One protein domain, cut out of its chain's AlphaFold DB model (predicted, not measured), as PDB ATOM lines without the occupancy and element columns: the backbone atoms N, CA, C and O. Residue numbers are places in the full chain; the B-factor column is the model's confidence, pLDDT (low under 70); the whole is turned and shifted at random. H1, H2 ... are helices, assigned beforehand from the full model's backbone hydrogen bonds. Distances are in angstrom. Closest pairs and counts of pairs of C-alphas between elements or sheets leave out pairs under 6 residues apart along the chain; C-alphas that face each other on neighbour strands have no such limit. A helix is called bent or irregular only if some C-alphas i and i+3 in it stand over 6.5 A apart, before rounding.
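This is residues 494 to 626 of the 866 residues of an uncharacterized protein of Asticcacaulis excentricus (UniProt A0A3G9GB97). Three helices, H4, H5 and H6, make a tight up-and-down bundle with their centres in a triangle, and H1 crosses H4 on one side of it. H4 is the core of the whole: a long loop, residues 513 to 536, leads from H1 round to another side of H4, where H2 runs nearly along it a little way off, and short H3 makes a corner at the start of H4. The printed part has 133 residues with six named helices, H1 to H6 in order along the chain, and no named strand, and its class is all helix. It is compact, with a radius of gyration of the C-alphas of 13.8 A, and its C-alphas span 42 by 33 by 28 A.

Begin with H1, residues 494 to 512, and look from Ala 503 to Ala 573 in H4, residues 566 to 579: their C-alphas, the closest of the two helices, are 5.6 A apart. H1 and H4 touch at a steep tilt of 49 degrees and run the same way. H2, residues 537 to 546, touches no helix; it is close to H4 but not clearly touching, with the closest C-alphas, those of Leu 537 and Met 572, 8.0 A apart. H3, residues 556 to 564, and H4 only just touch, with 3 pairs of C-alphas within 8 A, and only at the corner by their link; Ile 562 and Thr 569 have the closest C-alphas, 5.5 A apart, and of H4 residues 568 to 569 alone take part. H4 is the hub, the helix that touches most others. Go on to H5, residues 583 to 599, which forms a helical hairpin with H4: they run opposite ways at a shallow tilt of 22 degrees, and the closest C-alphas, those of Gly 574 and Ala 586, are 4.2 A apart. H5 forms a second helical hairpin with H6, residues 610 to 626, at a shallow tilt of 27 degrees; here Ala 590 and Cys 619 have the closest C-alphas, 4.8 A apart. H6 also touches H4, with residues 615 to 622 alone, at a shallow tilt of 34 degrees, only just short of steep; the closest C-alphas are those of Leu 578 and Thr 622, 6.9 A apart. H1 and H6 are apart, and so are H2 and H5. In H2, H3, H4, H5 and H6 every O i to N i+4 pair is within hydrogen-bond range; in H1 13 of 15 are.

Find C-alpha 494 at (27.320, 29.823, 16.434); from there H1 runs 28.5 A to C-alpha 512. It is irregular, but only just: C-alphas 498 and 501 are 6.8 A apart. H2 begins at Leu 537 and ends at Ser 546, and H3 goes from Asp 556 to Ala 564. Find C-alpha 566 at (19.124, 38.967, 16.209); H4 runs 19.8 A from it to Val 579. H5 covers 24.2 A from Trp 583 to Ala 599. H6 covers 24.6 A from Val 610 to C-alpha 626 at (17.279, 37.564, 39.186).

The two C-alphas farthest apart are those of Lys 514 and Pro 603, 42.5 A. The printed part has no cut. The link from H1 to H2, 24 residues, is long, while those from H3 to H4 and from H4 to H5 are tight. The mean pLDDT of the printed part is 77.4; look for values under 70 at residues 512 to 523, 529 to 535, 542 to 552 and 602 to 605.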
ATOM      1  N   SER A 494      28.048  31.067  16.651       80.44
ATOM      2  CA  SER A 494      27.320  29.823  16.434       80.44
ATOM      3  C   SER A 494      26.208  29.610  17.478       80.44
ATOM      4  O   SER A 494      25.110  29.165  17.140       80.44
ATOM      5  N   SER A 495      26.418  30.042  18.729       77.62
ATOM      6  CA  SER A 495      25.398  30.008  19.794       77.62
ATOM      7  C   SER A 495      24.189  30.891  19.466       77.62
ATOM      8  O   SER A 495      23.054  30.578  19.842       77.62
ATOM      9  N   ARG A 496      24.390  31.957  18.676       75.88
ATOM     10  CA  ARG A 496      23.287  32.785  18.163       75.88
ATOM     11  C   ARG A 496      22.417  32.011  17.190       75.88
ATOM     12  O   ARG A 496      21.201  32.025  17.353       75.88
ATOM     13  N   HIS A 497      23.011  31.325  16.211       77.19
ATOM     14  CA  HIS A 497      22.255  30.509  15.254       77.19
ATOM     15  C   HIS A 497      21.441  29.421  15.957       77.19
ATOM     16  O   HIS A 497      20.324  29.120  15.542       77.19
ATOM     17  N   PHE A 498      21.973  28.896  17.061       80.56
ATOM     18  CA  PHE A 498      21.279  27.934  17.900       80.56
ATOM     19  C   PHE A 498      20.120  28.551  18.711       80.56
ATOM     20  O   PHE A 498      19.025  27.991  18.756       80.56
ATOM     21  N   SER A 499      20.328  29.721  19.327       83.75
ATOM     22  CA  SER A 499      19.364  30.342  20.253       83.75
ATOM     23  C   SER A 499      18.301  31.212  19.571       83.75
ATOM     24  O   SER A 499      17.222  31.421  20.127       83.75
ATOM     25  N   LEU A 500      18.572  31.729  18.370       86.50
ATOM     26  CA  LEU A 500      17.660  32.617  17.643       86.50
ATOM     27  C   LEU A 500      16.300  31.951  17.340       86.50
ATOM     28  O   LEU A 500      15.273  32.559  17.648       86.50
ATOM     29  N   PRO A 501      16.234  30.696  16.847       85.00
ATOM     30  CA  PRO A 501      14.958  30.010  16.645       85.00
ATOM     31  C   PRO A 501      14.132  29.849  17.929       85.00
ATOM     32  O   PRO A 501      12.904  29.856  17.864       85.00
ATOM     33  N   LEU A 502      14.782  29.716  19.093       84.06
ATOM     34  CA  LEU A 502      14.091  29.641  20.383       84.06
ATOM     35  C   LEU A 502      13.452  30.965  20.768       84.06
ATOM     36  O   LEU A 502      12.297  30.977  21.184       84.06
ATOM     37  N   ALA A 503      14.196  32.061  20.623       88.75
ATOM     38  CA  ALA A 503      13.682  33.395  20.896       88.75
ATOM     39  C   ALA A 503      12.501  33.721  19.968       88.75
ATOM     40  O   ALA A 503      11.450  34.144  20.443       88.75
ATOM     41  N   LEU A 504      12.616  33.421  18.669       88.50
ATOM     42  CA  LEU A 504      11.524  33.607  17.706       88.50
ATOM     43  C   LEU A 504      10.297  32.768  18.048       88.50
ATOM     44  O   LEU A 504       9.179  33.278  18.017       88.50
ATOM     45  N   ARG A 505      10.484  31.493  18.402       84.56
ATOM     46  CA  ARG A 505       9.372  30.648  18.843       84.56
ATOM     47  C   ARG A 505       8.716  31.223  20.095       84.56
ATOM     48  O   ARG A 505       7.502  31.361  20.106       84.56
ATOM     49  N   PHE A 506       9.500  31.619  21.094       85.62
ATOM     50  CA  PHE A 506       8.971  32.200  22.325       85.62
ATOM     51  C   PHE A 506       8.143  33.463  22.061       85.62
ATOM     52  O   PHE A 506       7.030  33.575  22.566       85.62
ATOM     53  N   ILE A 507       8.634  34.391  21.231       86.38
ATOM     54  CA  ILE A 507       7.883  35.606  20.883       86.38
ATOM     55  C   ILE A 507       6.610  35.248  20.100       86.38
ATOM     56  O   ILE A 507       5.558  35.841  20.332       86.38
ATOM     57  N   LYS A 508       6.682  34.269  19.188       84.69
ATOM     58  CA  LYS A 508       5.525  33.804  18.414       84.69
ATOM     59  C   LYS A 508       4.459  33.181  19.312       84.69
ATOM     60  O   LYS A 508       3.288  33.509  19.161       84.69
ATOM     61  N   ASP A 509       4.857  32.318  20.237       80.94
ATOM     62  CA  ASP A 509       3.948  31.682  21.187       80.94
ATOM     63  C   ASP A 509       3.316  32.762  22.085       80.94
ATOM     64  O   ASP A 509       2.096  32.798  22.237       80.94
ATOM     65  N   TRP A 510       4.107  33.754  22.520       80.88
ATOM     66  CA  TRP A 510       3.603  34.906  23.276       80.88
ATOM     67  C   TRP A 510       2.612  35.774  22.489       80.88
ATOM     68  O   TRP A 510       1.648  36.299  23.039       80.88
ATOM     69  N   ARG A 511       2.823  35.926  21.174       73.50
ATOM     70  CA  ARG A 511       1.897  36.627  20.265       73.50
ATOM     71  C   ARG A 511       0.549  35.906  20.171       73.50
ATOM     72  O   ARG A 511      -0.460  36.571  19.963       73.50
ATOM     73  N   LEU A 512       0.524  34.578  20.275       66.19
ATOM     74  CA  LEU A 512      -0.675  33.764  20.049       66.19
ATOM     75  C   LEU A 512      -1.461  33.473  21.333       66.19
ATOM     76  O   LEU A 512      -2.680  33.302  21.279       66.19
ATOM     77  N   GLU A 513      -0.788  33.413  22.479       68.12
ATOM     78  CA  GLU A 513      -1.395  33.038  23.753       68.12
ATOM     79  C   GLU A 513      -1.932  34.247  24.533       68.12
ATOM     80  O   GLU A 513      -1.367  35.342  24.553       68.12
ATOM     81  N   LYS A 514      -3.059  34.050  25.231       64.62
ATOM     82  CA  LYS A 514      -3.524  35.017  26.230       64.62
ATOM     83  C   LYS A 514      -2.714  34.813  27.502       64.62
ATOM     84  O   LYS A 514      -2.963  33.868  28.245       64.62
ATOM     85  N   HIS A 515      -1.789  35.722  27.769       65.62
ATOM     86  CA  HIS A 515      -1.074  35.748  29.036       65.62
ATOM     87  C   HIS A 515      -1.828  36.591  30.058       65.62
ATOM     88  O   HIS A 515      -2.253  37.708  29.762       65.62
ATOM     89  N   ASP A 516      -1.966  36.062  31.273       60.62
ATOM     90  CA  ASP A 516      -2.402  36.849  32.422       60.62
ATOM     91  C   ASP A 516      -1.226  37.721  32.880       60.62
ATOM     92  O   ASP A 516      -0.444  37.374  33.767       60.62
ATOM     93  N   VAL A 517      -1.011  38.821  32.155       59.25
ATOM     94  CA  VAL A 517       0.083  39.745  32.437       59.25
ATOM     95  C   VAL A 517      -0.322  40.598  33.623       59.25
ATOM     96  O   VAL A 517      -1.066  41.571  33.496       59.25
ATOM     97  N   ARG A 518       0.205  40.253  34.797       60.22
ATOM     98  CA  ARG A 518       0.010  41.081  35.984       60.22
ATOM     99  C   ARG A 518       0.678  42.449  35.769       60.22
ATOM    100  O   ARG A 518       1.871  42.469  35.451       60.22
ATOM    101  N   PRO A 519      -0.020  43.579  35.994       51.69
ATOM    102  CA  PRO A 519       0.561  44.914  35.854       51.69
ATOM    103  C   PRO A 519       1.784  45.071  36.768       51.69
ATOM    104  O   PRO A 519       1.755  44.685  37.936       51.69
ATOM    105  N   ARG A 520       2.886  45.587  36.219       57.94
ATOM    106  CA  ARG A 520       4.188  45.707  36.899       57.94
ATOM    107  C   ARG A 520       4.553  47.152  37.177       57.94
ATOM    108  O   ARG A 520       4.082  48.048  36.478       57.94
ATOM    109  N   ALA A 521       5.478  47.336  38.124       54.34
ATOM    110  CA  ALA A 521       6.229  48.577  38.255       54.34
ATOM    111  C   ALA A 521       6.734  49.023  36.866       54.34
ATOM    112  O   ALA A 521       7.167  48.175  36.073       54.34
ATOM    113  N   PRO A 522       6.637  50.319  36.533       57.25
ATOM    114  CA  PRO A 522       6.856  50.808  35.180       57.25
ATOM    115  C   PRO A 522       8.343  50.743  34.823       57.25
ATOM    116  O   PRO A 522       9.069  51.718  34.973       57.25
ATOM    117  N   ILE A 523       8.814  49.598  34.321       66.25
ATOM    118  CA  ILE A 523      10.118  49.542  33.661       66.25
ATOM    119  C   ILE A 523       9.952  50.242  32.320       66.25
ATOM    120  O   ILE A 523       9.212  49.786  31.445       66.25
ATOM    121  N   VAL A 524      10.608  51.384  32.173       71.25
ATOM    122  CA  VAL A 524      10.485  52.190  30.964       71.25
ATOM    123  C   VAL A 524      11.444  51.660  29.914       71.25
ATOM    124  O   VAL A 524      12.651  51.867  30.003       71.25
ATOM    125  N   PHE A 525      10.926  50.989  28.891       73.00
ATOM    126  CA  PHE A 525      11.731  50.667  27.719       73.00
ATOM    127  C   PHE A 525      11.761  51.870  26.763       73.00
ATOM    128  O   PHE A 525      10.737  52.538  26.602       73.00
ATOM    129  N   MET A 526      12.926  52.168  26.175       78.06
ATOM    130  CA  MET A 526      13.136  53.289  25.239       78.06
ATOM    131  C   MET A 526      13.948  52.884  23.994       78.06
ATOM    132  O   MET A 526      14.441  53.757  23.277       78.06
ATOM    133  N   GLY A 527      14.091  51.580  23.730       73.44
ATOM    134  CA  GLY A 527      14.847  51.071  22.586       73.44
ATOM    135  C   GLY A 527      14.096  51.166  21.258       73.44
ATOM    136  O   GLY A 527      12.872  51.015  21.195       73.44
ATOM    137  N   LYS A 528      14.864  51.399  20.189       71.62
ATOM    138  CA  LYS A 528      14.416  51.415  18.790       71.62
ATOM    139  C   LYS A 528      14.887  50.143  18.080       71.62
ATOM    140  O   LYS A 528      15.890  49.553  18.472       71.62
ATOM    141  N   LEU A 529      14.158  49.723  17.046       64.38
ATOM    142  CA  LEU A 529      14.623  48.681  16.127       64.38
ATOM    143  C   LEU A 529      15.723  49.259  15.230       64.38
ATOM    144  O   LEU A 529      15.543  50.334  14.653       64.38
ATOM    145  N   ALA A 530      16.845  48.549  15.098       59.50
ATOM    146  CA  ALA A 530      17.922  48.969  14.210       59.50
ATOM    147  C   ALA A 530      17.400  49.085  12.764       59.50
ATOM    148  O   ALA A 530      16.721  48.193  12.262       59.50
ATOM    149  N   GLY A 531      17.679  50.211  12.101       55.81
ATOM    150  CA  GLY A 531      17.278  50.446  10.707       55.81
ATOM    151  C   GLY A 531      15.803  50.812  10.478       55.81
ATOM    152  O   GLY A 531      15.440  51.092   9.338       55.81
ATOM    153  N   SER A 532      14.959  50.877  11.517       55.94
ATOM    154  CA  SER A 532      13.578  51.365  11.393       55.94
ATOM    155  C   SER A 532      13.433  52.753  12.014       55.94
ATOM    156  O   SER A 532      13.543  52.921  13.227       55.94
ATOM    157  N   THR A 533      13.144  53.761  11.190       55.22
ATOM    158  CA  THR A 533      12.801  55.110  11.672       55.22
ATOM    159  C   THR A 533      11.393  55.178  12.268       55.22
ATOM    160  O   THR A 533      11.114  56.078  13.055       55.22
ATOM    161  N   GLU A 534      10.516  54.229  11.925       53.53
ATOM    162  CA  GLU A 534       9.089  54.269  12.276       53.53
ATOM    163  C   GLU A 534       8.692  53.266  13.372       53.53
ATOM    164  O   GLU A 534       7.777  53.537  14.152       53.53
ATOM    165  N   THR A 535       9.384  52.127  13.499       60.53
ATOM    166  CA  THR A 535       8.971  51.069  14.435       60.53
ATOM    167  C   THR A 535       9.670  51.211  15.782       60.53
ATOM    168  O   THR A 535      10.780  50.728  16.014       60.53
ATOM    169  N   ASN A 536       8.986  51.867  16.714       70.75
ATOM    170  CA  ASN A 536       9.435  51.992  18.092       70.75
ATOM    171  C   ASN A 536       9.072  50.720  18.887       70.75
ATOM    172  O   ASN A 536       7.938  50.576  19.350       70.75
ATOM    173  N   LEU A 537      10.033  49.801  19.068       70.31
ATOM    174  CA  LEU A 537       9.854  48.574  19.863       70.31
ATOM    175  C   LEU A 537       9.365  48.895  21.285       70.31
ATOM    176  O   LEU A 537       8.530  48.176  21.840       70.31
ATOM    177  N   ALA A 538       9.816  50.019  21.850       71.12
ATOM    178  CA  ALA A 538       9.301  50.507  23.115       71.12
ATOM    179  C   ALA A 538       7.827  50.879  23.069       71.12
ATOM    180  O   ALA A 538       7.122  50.555  24.017       71.12
ATOM    181  N   ALA A 539       7.321  51.486  21.999       71.12
ATOM    182  CA  ALA A 539       5.890  51.762  21.883       71.12
ATOM    183  C   ALA A 539       5.063  50.464  21.860       71.12
ATOM    184  O   ALA A 539       4.106  50.354  22.625       71.12
ATOM    185  N   ILE A 540       5.486  49.462  21.077       71.50
ATOM    186  CA  ILE A 540       4.810  48.155  20.954       71.50
ATOM    187  C   ILE A 540       4.728  47.450  22.316       71.50
ATOM    188  O   ILE A 540       3.646  47.042  22.756       71.50
ATOM    189  N   LEU A 541       5.861  47.342  23.017       71.94
ATOM    190  CA  LEU A 541       5.919  46.699  24.331       71.94
ATOM    191  C   LEU A 541       5.152  47.515  25.380       71.94
ATOM    192  O   LEU A 541       4.332  46.966  26.112       71.94
ATOM    193  N   ASN A 542       5.341  48.834  25.422       69.94
ATOM    194  CA  ASN A 542       4.688  49.704  26.401       69.94
ATOM    195  C   ASN A 542       3.163  49.750  26.246       69.94
ATOM    196  O   ASN A 542       2.475  49.893  27.261       69.94
ATOM    197  N   GLN A 543       2.653  49.647  25.015       69.19
ATOM    198  CA  GLN A 543       1.226  49.542  24.717       69.19
ATOM    199  C   GLN A 543       0.678  48.195  25.192       69.19
ATOM    200  O   GLN A 543      -0.268  48.173  25.980       69.19
ATOM    201  N   SER A 544       1.320  47.095  24.793       65.75
ATOM    202  CA  SER A 544       0.900  45.733  25.159       65.75
ATOM    203  C   SER A 544       0.856  45.543  26.680       65.75
ATOM    204  O   SER A 544      -0.109  45.005  27.218       65.75
ATOM    205  N   LEU A 545       1.851  46.082  27.394       63.75
ATOM    206  CA  LEU A 545       1.913  46.046  28.857       63.75
ATOM    207  C   LEU A 545       0.837  46.886  29.537       63.75
ATOM    208  O   LEU A 545       0.326  46.496  30.582       63.75
ATOM    209  N   SER A 546       0.488  48.037  28.962       62.06
ATOM    210  CA  SER A 546      -0.516  48.930  29.549       62.06
ATOM    211  C   SER A 546      -1.943  48.398  29.436       62.06
ATOM    212  O   SER A 546      -2.783  48.733  30.265       62.06
ATOM    213  N   GLN A 547      -2.219  47.567  28.429       61.19
ATOM    214  CA  GLN A 547      -3.568  47.079  28.154       61.19
ATOM    215  C   GLN A 547      -3.912  45.786  28.906       61.19
ATOM    216  O   GLN A 547      -5.070  45.382  28.871       61.19
ATOM    217  N   ALA A 548      -2.941  45.144  29.577       54.56
ATOM    218  CA  ALA A 548      -3.071  43.911  30.379       54.56
ATOM    219  C   ALA A 548      -3.803  42.729  29.696       54.56
ATOM    220  O   ALA A 548      -4.060  41.707  30.327       54.56
ATOM    221  N   ARG A 549      -4.164  42.864  28.414       52.41
ATOM    222  CA  ARG A 549      -4.973  41.949  27.607       52.41
ATOM    223  C   ARG A 549      -4.809  42.290  26.121       52.41
ATOM    224  O   ARG A 549      -5.661  42.970  25.563       52.41
ATOM    225  N   ALA A 550      -3.752  41.813  25.470       53.03
ATOM    226  CA  ALA A 550      -3.732  41.631  24.016       53.03
ATOM    227  C   ALA A 550      -2.496  40.838  23.577       53.03
ATOM    228  O   ALA A 550      -1.417  40.987  24.148       53.03
ATOM    229  N   ALA A 551      -2.679  40.042  22.522       62.50
ATOM    230  CA  ALA A 551      -1.609  39.609  21.635       62.50
ATOM    231  C   ALA A 551      -0.718  40.800  21.243       62.50
ATOM    232  O   ALA A 551      -1.208  41.925  21.114       62.50
ATOM    233  N   LEU A 552       0.575  40.559  21.016       69.44
ATOM    234  CA  LEU A 552       1.482  41.601  20.533       69.44
ATOM    235  C   LEU A 552       0.945  42.195  19.220       69.44
ATOM    236  O   LEU A 552       0.740  41.430  18.272       69.44
ATOM    237  N   PRO A 553       0.749  43.525  19.122       71.56
ATOM    238  CA  PRO A 553       0.283  44.185  17.907       71.56
ATOM    239  C   PRO A 553       1.441  44.320  16.909       71.56
ATOM    240  O   PRO A 553       1.858  45.419  16.564       71.56
ATOM    241  N   ILE A 554       2.000  43.183  16.500       75.25
ATOM    242  CA  ILE A 554       3.104  43.083  15.549       75.25
ATOM    243  C   ILE A 554       2.512  42.678  14.209       75.25
ATOM    244  O   ILE A 554       1.877  41.622  14.099       75.25
ATOM    245  N   THR A 555       2.695  43.537  13.211       80.62
ATOM    246  CA  THR A 555       2.350  43.228  11.821       80.62
ATOM    247  C   THR A 555       3.315  42.184  11.261       80.62
ATOM    248  O   THR A 555       4.406  41.987  11.798       80.62
ATOM    249  N   ASP A 556       2.939  41.496  10.186       80.25
ATOM    250  CA  ASP A 556       3.825  40.484   9.601       80.25
ATOM    251  C   ASP A 556       5.110  41.115   9.021       80.25
ATOM    252  O   ASP A 556       6.185  40.555   9.206       80.25
ATOM    253  N   ASP A 557       5.047  42.343   8.494       79.25
ATOM    254  CA  ASP A 557       6.240  43.104   8.079       79.25
ATOM    255  C   ASP A 557       7.183  43.392   9.263       79.25
ATOM    256  O   ASP A 557       8.399  43.223   9.178       79.25
ATOM    257  N   GLN A 558       6.631  43.792  10.416       79.44
ATOM    258  CA  GLN A 558       7.419  44.001  11.636       79.44
ATOM    259  C   GLN A 558       8.011  42.687  12.153       79.44
ATOM    260  O   GLN A 558       9.121  42.680  12.684       79.44
ATOM    261  N   TRP A 559       7.289  41.575  11.995       81.94
ATOM    262  CA  TRP A 559       7.770  40.245  12.348       81.94
ATOM    263  C   TRP A 559       8.970  39.821  11.497       81.94
ATOM    264  O   TRP A 559       9.941  39.300  12.043       81.94
ATOM    265  N   GLU A 560       8.937  40.082  10.188       81.75
ATOM    266  CA  GLU A 560      10.074  39.829   9.296       81.75
ATOM    267  C   GLU A 560      11.297  40.664   9.690       81.75
ATOM    268  O   GLU A 560      12.400  40.124   9.782       81.75
ATOM    269  N   VAL A 561      11.104  41.948  10.018       79.56
ATOM    270  CA  VAL A 561      12.189  42.829  10.488       79.56
ATOM    271  C   VAL A 561      12.778  42.340  11.813       79.56
ATOM    272  O   VAL A 561      13.998  42.263  11.945       79.56
ATOM    273  N   ILE A 562      11.937  41.962  12.784       80.12
ATOM    274  CA  ILE A 562      12.399  41.398  14.062       80.12
ATOM    275  C   ILE A 562      13.194  40.114  13.804       80.12
ATOM    276  O   ILE A 562      14.287  39.965  14.340       80.12
ATOM    277  N   GLY A 563      12.685  39.223  12.949       82.38
ATOM    278  CA  GLY A 563      13.348  37.969  12.591       82.38
ATOM    279  C   GLY A 563      14.676  38.136  11.852       82.38
ATOM    280  O   GLY A 563      15.532  37.257  11.954       82.38
ATOM    281  N   ALA A 564      14.862  39.252  11.146       83.81
ATOM    282  CA  ALA A 564      16.092  39.575  10.432       83.81
ATOM    283  C   ALA A 564      17.195  40.161  11.335       83.81
ATOM    284  O   ALA A 564      18.372  40.031  10.995       83.81
ATOM    285  N   ASP A 565      16.850  40.768  12.480       84.50
ATOM    286  CA  ASP A 565      17.811  41.325  13.444       84.50
ATOM    287  C   ASP A 565      17.865  40.499  14.749       84.50
ATOM    288  O   ASP A 565      16.973  40.591  15.604       84.50
ATOM    289  N   PRO A 566      18.945  39.724  14.976       86.75
ATOM    290  CA  PRO A 566      19.124  38.967  16.209       86.75
ATOM    291  C   PRO A 566      19.116  39.825  17.481       86.75
ATOM    292  O   PRO A 566      18.605  39.368  18.504       86.75
ATOM    293  N   ALA A 567      19.642  41.057  17.447       85.81
ATOM    294  CA  ALA A 567      19.646  41.951  18.611       85.81
ATOM    295  C   ALA A 567      18.214  42.314  19.014       85.81
ATOM    296  O   ALA A 567      17.824  42.215  20.180       85.81
ATOM    297  N   ALA A 568      17.406  42.687  18.022       84.19
ATOM    298  CA  ALA A 568      15.998  42.985  18.208       84.19
ATOM    299  C   ALA A 568      15.219  41.766  18.708       84.19
ATOM    300  O   ALA A 568      14.471  41.869  19.678       84.19
ATOM    301  N   THR A 569      15.442  40.594  18.106       89.19
ATOM    302  CA  THR A 569      14.800  39.350  18.546       89.19
ATOM    303  C   THR A 569      15.147  39.022  20.000       89.19
ATOM    304  O   THR A 569      14.251  38.791  20.813       89.19
ATOM    305  N   PHE A 570      16.431  39.023  20.370       90.75
ATOM    306  CA  PHE A 570      16.841  38.687  21.734       90.75
ATOM    307  C   PHE A 570      16.402  39.741  22.753       90.75
ATOM    308  O   PHE A 570      15.915  39.379  23.822       90.75
ATOM    309  N   SER A 571      16.504  41.036  22.437       89.25
ATOM    310  CA  SER A 571      16.017  42.090  23.337       89.25
ATOM    311  C   SER A 571      14.513  41.972  23.579       89.25
ATOM    312  O   SER A 571      14.063  42.034  24.723       89.25
ATOM    313  N   MET A 572      13.735  41.722  22.526       87.50
ATOM    314  CA  MET A 572      12.298  41.523  22.627       87.50
ATOM    315  C   MET A 572      11.941  40.278  23.448       87.50
ATOM    316  O   MET A 572      11.118  40.367  24.361       87.50
ATOM    317  N   ALA A 573      12.585  39.138  23.183       90.06
ATOM    318  CA  ALA A 573      12.401  37.925  23.977       90.06
ATOM    319  C   ALA A 573      12.764  38.155  25.453       90.06
ATOM    320  O   ALA A 573      12.019  37.730  26.337       90.06
ATOM    321  N   GLY A 574      13.849  38.887  25.728       90.12
ATOM    322  CA  GLY A 574      14.262  39.279  27.075       90.12
ATOM    323  C   GLY A 574      13.203  40.111  27.801       90.12
ATOM    324  O   GLY A 574      12.856  39.805  28.942       90.12
ATOM    325  N   TRP A 575      12.618  41.107  27.131       86.88
ATOM    326  CA  TRP A 575      11.527  41.918  27.685       86.88
ATOM    327  C   TRP A 575      10.255  41.114  27.955       86.88
ATOM    328  O   TRP A 575       9.654  41.250  29.020       86.88
ATOM    329  N   LEU A 576       9.844  40.253  27.029       85.25
ATOM    330  CA  LEU A 576       8.666  39.406  27.220       85.25
ATOM    331  C   LEU A 576       8.881  38.367  28.329       85.25
ATOM    332  O   LEU A 576       7.970  38.116  29.123       85.25
ATOM    333  N   CYS A 577      10.089  37.804  28.438       85.88
ATOM    334  CA  CYS A 577      10.467  36.922  29.541       85.88
ATOM    335  C   CYS A 577      10.436  37.664  30.871       85.88
ATOM    336  O   CYS A 577       9.862  37.138  31.828       85.88
ATOM    337  N   LEU A 578      10.973  38.897  30.918       81.69
ATOM    338  CA  LEU A 578      10.861  39.759  32.088       81.69
ATOM    339  C   LEU A 578       9.406  39.812  32.497       81.69
ATOM    340  O   LEU A 578       9.116  39.345  33.585       81.69
ATOM    341  N   VAL A 579       8.519  40.286  31.621       77.88
ATOM    342  CA  VAL A 579       7.075  40.495  31.842       77.88
ATOM    343  C   VAL A 579       6.338  39.228  32.282       77.88
ATOM    344  O   VAL A 579       5.413  39.308  33.091       77.88
ATOM    345  N   SER A 580       6.788  38.071  31.811       77.69
ATOM    346  CA  SER A 580       6.204  36.761  32.117       77.69
ATOM    347  C   SER A 580       6.790  36.098  33.372       77.69
ATOM    348  O   SER A 580       6.512  34.932  33.620       77.69
ATOM    349  N   GLU A 581       7.622  36.809  34.143       78.81
ATOM    350  CA  GLU A 581       8.286  36.307  35.370       78.81
ATOM    351  C   GLU A 581       9.288  35.166  35.101       78.81
ATOM    352  O   GLU A 581       9.700  34.449  36.010       78.81
ATOM    353  N   LYS A 582       9.748  35.040  33.851       80.38
ATOM    354  CA  LYS A 582      10.763  34.075  33.407       80.38
ATOM    355  C   LYS A 582      12.161  34.682  33.525       80.38
ATOM    356  O   LYS A 582      12.796  35.051  32.539       80.38
ATOM    357  N   TRP A 583      12.603  34.905  34.762       84.69
ATOM    358  CA  TRP A 583      13.791  35.718  35.066       84.69
ATOM    359  C   TRP A 583      15.097  35.152  34.502       84.69
ATOM    360  O   TRP A 583      15.972  35.917  34.097       84.69
ATOM    361  N   ALA A 584      15.237  33.826  34.486       80.94
ATOM    362  CA  ALA A 584      16.448  33.167  34.009       80.94
ATOM    363  C   ALA A 584      16.590  33.304  32.486       80.94
ATOM    364  O   ALA A 584      17.661  33.653  31.991       80.94
ATOM    365  N   GLU A 585      15.497  33.094  31.761       85.06
ATOM    366  CA  GLU A 585      15.402  33.241  30.312       85.06
ATOM    367  C   GLU A 585      15.539  34.710  29.904       85.06
ATOM    368  O   GLU A 585      16.205  35.027  28.921       85.06
ATOM    369  N   ALA A 586      14.983  35.626  30.703       89.19
ATOM    370  CA  ALA A 586      15.137  37.055  30.485       89.19
ATOM    371  C   ALA A 586      16.609  37.487  30.527       89.19
ATOM    372  O   ALA A 586      17.071  38.170  29.615       89.19
ATOM    373  N   GLU A 587      17.355  37.062  31.555       88.94
ATOM    374  CA  GLU A 587      18.796  37.324  31.642       88.94
ATOM    375  C   GLU A 587      19.552  36.670  30.484       88.94
ATOM    376  O   GLU A 587      20.410  37.315  29.890       88.94
ATOM    377  N   GLN A 588      19.229  35.421  30.135       87.00
ATOM    378  CA  GLN A 588      19.879  34.719  29.029       87.00
ATOM    379  C   GLN A 588      19.732  35.485  27.711       87.00
ATOM    380  O   GLN A 588      20.728  35.736  27.032       87.00
ATOM    381  N   TYR A 589      18.508  35.873  27.344       90.56
ATOM    382  CA  TYR A 589      18.274  36.613  26.106       90.56
ATOM    383  C   TYR A 589      18.887  38.015  26.151       90.56
ATOM    384  O   TYR A 589      19.443  38.466  25.152       90.56
ATOM    385  N   ALA A 590      18.874  38.687  27.304       91.12
ATOM    386  CA  ALA A 590      19.550  39.970  27.462       91.12
ATOM    387  C   ALA A 590      21.081  39.856  27.330       91.12
ATOM    388  O   ALA A 590      21.703  40.701  26.684       91.12
ATOM    389  N   ASP A 591      21.688  38.801  27.884       88.56
ATOM    390  CA  ASP A 591      23.117  38.505  27.735       88.56
ATOM    391  C   ASP A 591      23.456  38.221  26.258       88.56
ATOM    392  O   ASP A 591      24.394  38.818  25.731       88.56
ATOM    393  N   LEU A 592      22.663  37.397  25.556       87.56
ATOM    394  CA  LEU A 592      22.837  37.123  24.119       87.56
ATOM    395  C   LEU A 592      22.712  38.393  23.265       87.56
ATOM    396  O   LEU A 592      23.521  38.616  22.362       87.56
ATOM    397  N   CYS A 593      21.740  39.251  23.582       89.50
ATOM    398  CA  CYS A 593      21.553  40.544  22.931       89.50
ATOM    399  C   CYS A 593      22.779  41.451  23.106       89.50
ATOM    400  O   CYS A 593      23.300  42.007  22.139       89.50
ATOM    401  N   LEU A 594      23.280  41.580  24.338       87.56
ATOM    402  CA  LEU A 594      24.449  42.401  24.637       87.56
ATOM    403  C   LEU A 594      25.722  41.847  23.977       87.56
ATOM    404  O   LEU A 594      26.541  42.610  23.466       87.56
ATOM    405  N   MET A 595      25.887  40.523  23.963       83.94
ATOM    406  CA  MET A 595      27.002  39.857  23.287       83.94
ATOM    407  C   MET A 595      26.968  40.097  21.772       83.94
ATOM    408  O   MET A 595      28.012  40.383  21.190       83.94
ATOM    409  N   TRP A 596      25.788  40.058  21.143       82.50
ATOM    410  CA  TRP A 596      25.614  40.412  19.728       82.50
ATOM    411  C   TRP A 596      26.011  41.859  19.443       82.50
ATOM    412  O   TRP A 596      26.741  42.138  18.492       82.50
ATOM    413  N   ALA A 597      25.561  42.782  20.286       81.75
ATOM    414  CA  ALA A 597      25.840  44.196  20.111       81.75
ATOM    415  C   ALA A 597      27.337  44.518  20.234       81.75
ATOM    416  O   ALA A 597      27.858  45.296  19.439       81.75
ATOM    417  N   LYS A 598      28.035  43.882  21.186       81.81
ATOM    418  CA  LYS A 598      29.490  44.020  21.378       81.81
ATOM    419  C   LYS A 598      30.295  43.439  20.223       81.81
ATOM    420  O   LYS A 598      31.244  44.063  19.769       81.81
ATOM    421  N   ALA A 599      29.901  42.265  19.739       76.31
ATOM    422  CA  ALA A 599      30.557  41.598  18.620       76.31
ATOM    423  C   ALA A 599      30.527  42.414  17.319       76.31
ATOM    424  O   ALA A 599      31.455  42.321  16.525       76.31
ATOM    425  N   ASN A 600      29.466  43.197  17.109       75.88
ATOM    426  CA  ASN A 600      29.295  44.031  15.920       75.88
ATOM    427  C   ASN A 600      29.740  45.492  16.132       75.88
ATOM    428  O   ASN A 600      29.631  46.307  15.218       75.88
ATOM    429  N   ALA A 601      30.226  45.848  17.326       73.25
ATOM    430  CA  ALA A 601      30.717  47.189  17.628       73.25
ATOM    431  C   ALA A 601      32.164  47.369  17.141       73.25
ATOM    432  O   ALA A 601      33.025  46.532  17.410       73.25
ATOM    433  N   MET A 602      32.462  48.495  16.486       61.16
ATOM    434  CA  MET A 602      33.835  48.907  16.183       61.16
ATOM    435  C   MET A 602      34.129  50.289  16.788       61.16
ATOM    436  O   MET A 602      33.541  51.265  16.321       61.16
ATOM    437  N   PRO A 603      35.060  50.418  17.757       69.50
ATOM    438  CA  PRO A 603      35.768  49.357  18.490       69.50
ATOM    439  C   PRO A 603      34.871  48.569  19.480       69.50
ATOM    440  O   PRO A 603      33.888  49.125  19.971       69.50
ATOM    441  N   PRO A 604      35.224  47.314  19.841       59.91
ATOM    442  CA  PRO A 604      34.357  46.396  20.607       59.91
ATOM    443  C   PRO A 604      34.077  46.799  22.063       59.91
ATOM    444  O   PRO A 604      33.219  46.213  22.726       59.91
ATOM    445  N   THR A 605      34.852  47.741  22.603       60.59
ATOM    446  CA  THR A 605      34.906  48.041  24.042       60.59
ATOM    447  C   THR A 605      34.142  49.292  24.454       60.59
ATOM    448  O   THR A 605      33.899  49.463  25.647       60.59
ATOM    449  N   SER A 606      33.725  50.138  23.515       70.31
ATOM    450  CA  SER A 606      32.941  51.343  23.806       70.31
ATOM    451  C   SER A 606      31.494  51.207  23.350       70.31
ATOM    452  O   SER A 606      31.173  50.492  22.403       70.31
ATOM    453  N   VAL A 607      30.606  51.886  24.075       78.75
ATOM    454  CA  VAL A 607      29.212  52.059  23.671       78.75
ATOM    455  C   VAL A 607      29.167  53.221  22.691       78.75
ATOM    456  O   VAL A 607      29.544  54.340  23.032       78.75
ATOM    457  N   HIS A 608      28.729  52.947  21.467       81.00
ATOM    458  CA  HIS A 608      28.724  53.916  20.369       81.00
ATOM    459  C   HIS A 608      27.325  54.390  20.011       81.00
ATOM    460  O   HIS A 608      27.164  55.502  19.511       81.00
ATOM    461  N   THR A 609      26.312  53.561  20.269       87.62
ATOM    462  CA  THR A 609      24.932  53.826  19.855       87.62
ATOM    463  C   THR A 609      23.959  53.758  21.028       87.62
ATOM    464  O   THR A 609      24.214  53.103  22.041       87.62
ATOM    465  N   VAL A 610      22.820  54.440  20.882       87.50
ATOM    466  CA  VAL A 610      21.738  54.428  21.878       87.50
ATOM    467  C   VAL A 610      21.203  53.008  22.064       87.50
ATOM    468  O   VAL A 610      20.971  52.578  23.187       87.50
ATOM    469  N   GLU A 611      21.079  52.239  20.983       86.31
ATOM    470  CA  GLU A 611      20.621  50.847  21.014       86.31
ATOM    471  C   GLU A 611      21.556  49.977  21.852       86.31
ATOM    472  O   GLU A 611      21.094  49.197  22.683       86.31
ATOM    473  N   GLN A 612      22.873  50.154  21.692       86.94
ATOM    474  CA  GLN A 612      23.849  49.458  22.523       86.94
ATOM    475  C   GLN A 612      23.627  49.790  23.998       86.94
ATOM    476  O   GLN A 612      23.491  48.865  24.795       86.94
ATOM    477  N   ALA A 613      23.506  51.069  24.365       90.12
ATOM    478  CA  ALA A 613      23.236  51.473  25.745       90.12
ATOM    479  C   ALA A 613      21.933  50.857  26.302       90.12
ATOM    480  O   ALA A 613      21.906  50.402  27.446       90.12
ATOM    481  N   GLU A 614      20.875  50.746  25.493       89.94
ATOM    482  CA  GLU A 614      19.623  50.083  25.893       89.94
ATOM    483  C   GLU A 614      19.799  48.571  26.128       89.94
ATOM    484  O   GLU A 614      19.143  48.006  27.006       89.94
ATOM    485  N   TYR A 615      20.704  47.900  25.411       91.25
ATOM    486  CA  TYR A 615      21.017  46.487  25.664       91.25
ATOM    487  C   TYR A 615      21.776  46.288  26.980       91.25
ATOM    488  O   TYR A 615      21.492  45.333  27.710       91.25
ATOM    489  N   TYR A 616      22.695  47.198  27.323       92.69
ATOM    490  CA  TYR A 616      23.334  47.216  28.646       92.69
ATOM    491  C   TYR A 616      22.285  47.413  29.749       92.69
ATOM    492  O   TYR A 616      22.290  46.673  30.736       92.69
ATOM    493  N   PHE A 617      21.341  48.339  29.548       93.88
ATOM    494  CA  PHE A 617      20.243  48.589  30.481       93.88
ATOM    495  C   PHE A 617      19.363  47.345  30.673       93.88
ATOM    496  O   PHE A 617      19.154  46.915  31.806       93.88
ATOM    497  N   LEU A 618      18.907  46.699  29.592       92.38
ATOM    498  CA  LEU A 618      18.115  45.462  29.668       92.38
ATOM    499  C   LEU A 618      18.868  44.340  30.408       92.38
ATOM    500  O   LEU A 618      18.303  43.659  31.269       92.38
ATOM    501  N   CYS A 619      20.155  44.158  30.111       93.31
ATOM    502  CA  CYS A 619      20.998  43.178  30.795       93.31
ATOM    503  C   CYS A 619      21.121  43.478  32.301       93.31
ATOM    504  O   CYS A 619      21.033  42.566  33.121       93.31
ATOM    505  N   ALA A 620      21.230  44.745  32.703       94.31
ATOM    506  CA  ALA A 620      21.246  45.110  34.118       94.31
ATOM    507  C   ALA A 620      19.897  44.873  34.817       94.31
ATOM    508  O   ALA A 620      19.860  44.280  35.899       94.31
ATOM    509  N   VAL A 621      18.789  45.269  34.183       91.75
ATOM    510  CA  VAL A 621      17.426  45.091  34.715       91.75
ATOM    511  C   VAL A 621      17.127  43.609  34.957       91.75
ATOM    512  O   VAL A 621      16.630  43.229  36.017       91.75
ATOM    513  N   THR A 622      17.451  42.744  33.993       91.69
ATOM    514  CA  THR A 622      17.239  41.290  34.122       91.69
ATOM    515  C   THR A 622      18.046  40.685  35.266       91.69
ATOM    516  O   THR A 622      17.507  39.891  36.041       91.69
ATOM    517  N   LYS A 623      19.293  41.128  35.459       91.06
ATOM    518  CA  LYS A 623      20.118  40.731  36.609       91.06
ATOM    519  C   LYS A 623      19.539  41.213  37.939       91.06
ATOM    520  O   LYS A 623      19.518  40.427  38.883       91.06
ATOM    521  N   ARG A 624      18.993  42.435  38.023       90.25
ATOM    522  CA  ARG A 624      18.285  42.914  39.229       90.25
ATOM    523  C   ARG A 624      17.135  41.982  39.610       90.25
ATOM    524  O   ARG A 624      17.036  41.573  40.764       90.25
ATOM    525  N   PHE A 625      16.275  41.625  38.656       85.25
ATOM    526  CA  PHE A 625      15.144  40.733  38.942       85.25
ATOM    527  C   PHE A 625      15.590  39.332  39.349       85.25
ATOM    528  O   PHE A 625      14.991  38.738  40.244       85.25
ATOM    529  N   LYS A 626      16.676  38.826  38.758       82.50
ATOM    530  CA  LYS A 626      17.279  37.564  39.186       82.50
ATOM    531  C   LYS A 626      17.837  37.628  40.608       82.50
ATOM    532  O   LYS A 626      17.673  36.674  41.358       82.50
TER     533      LYS A 626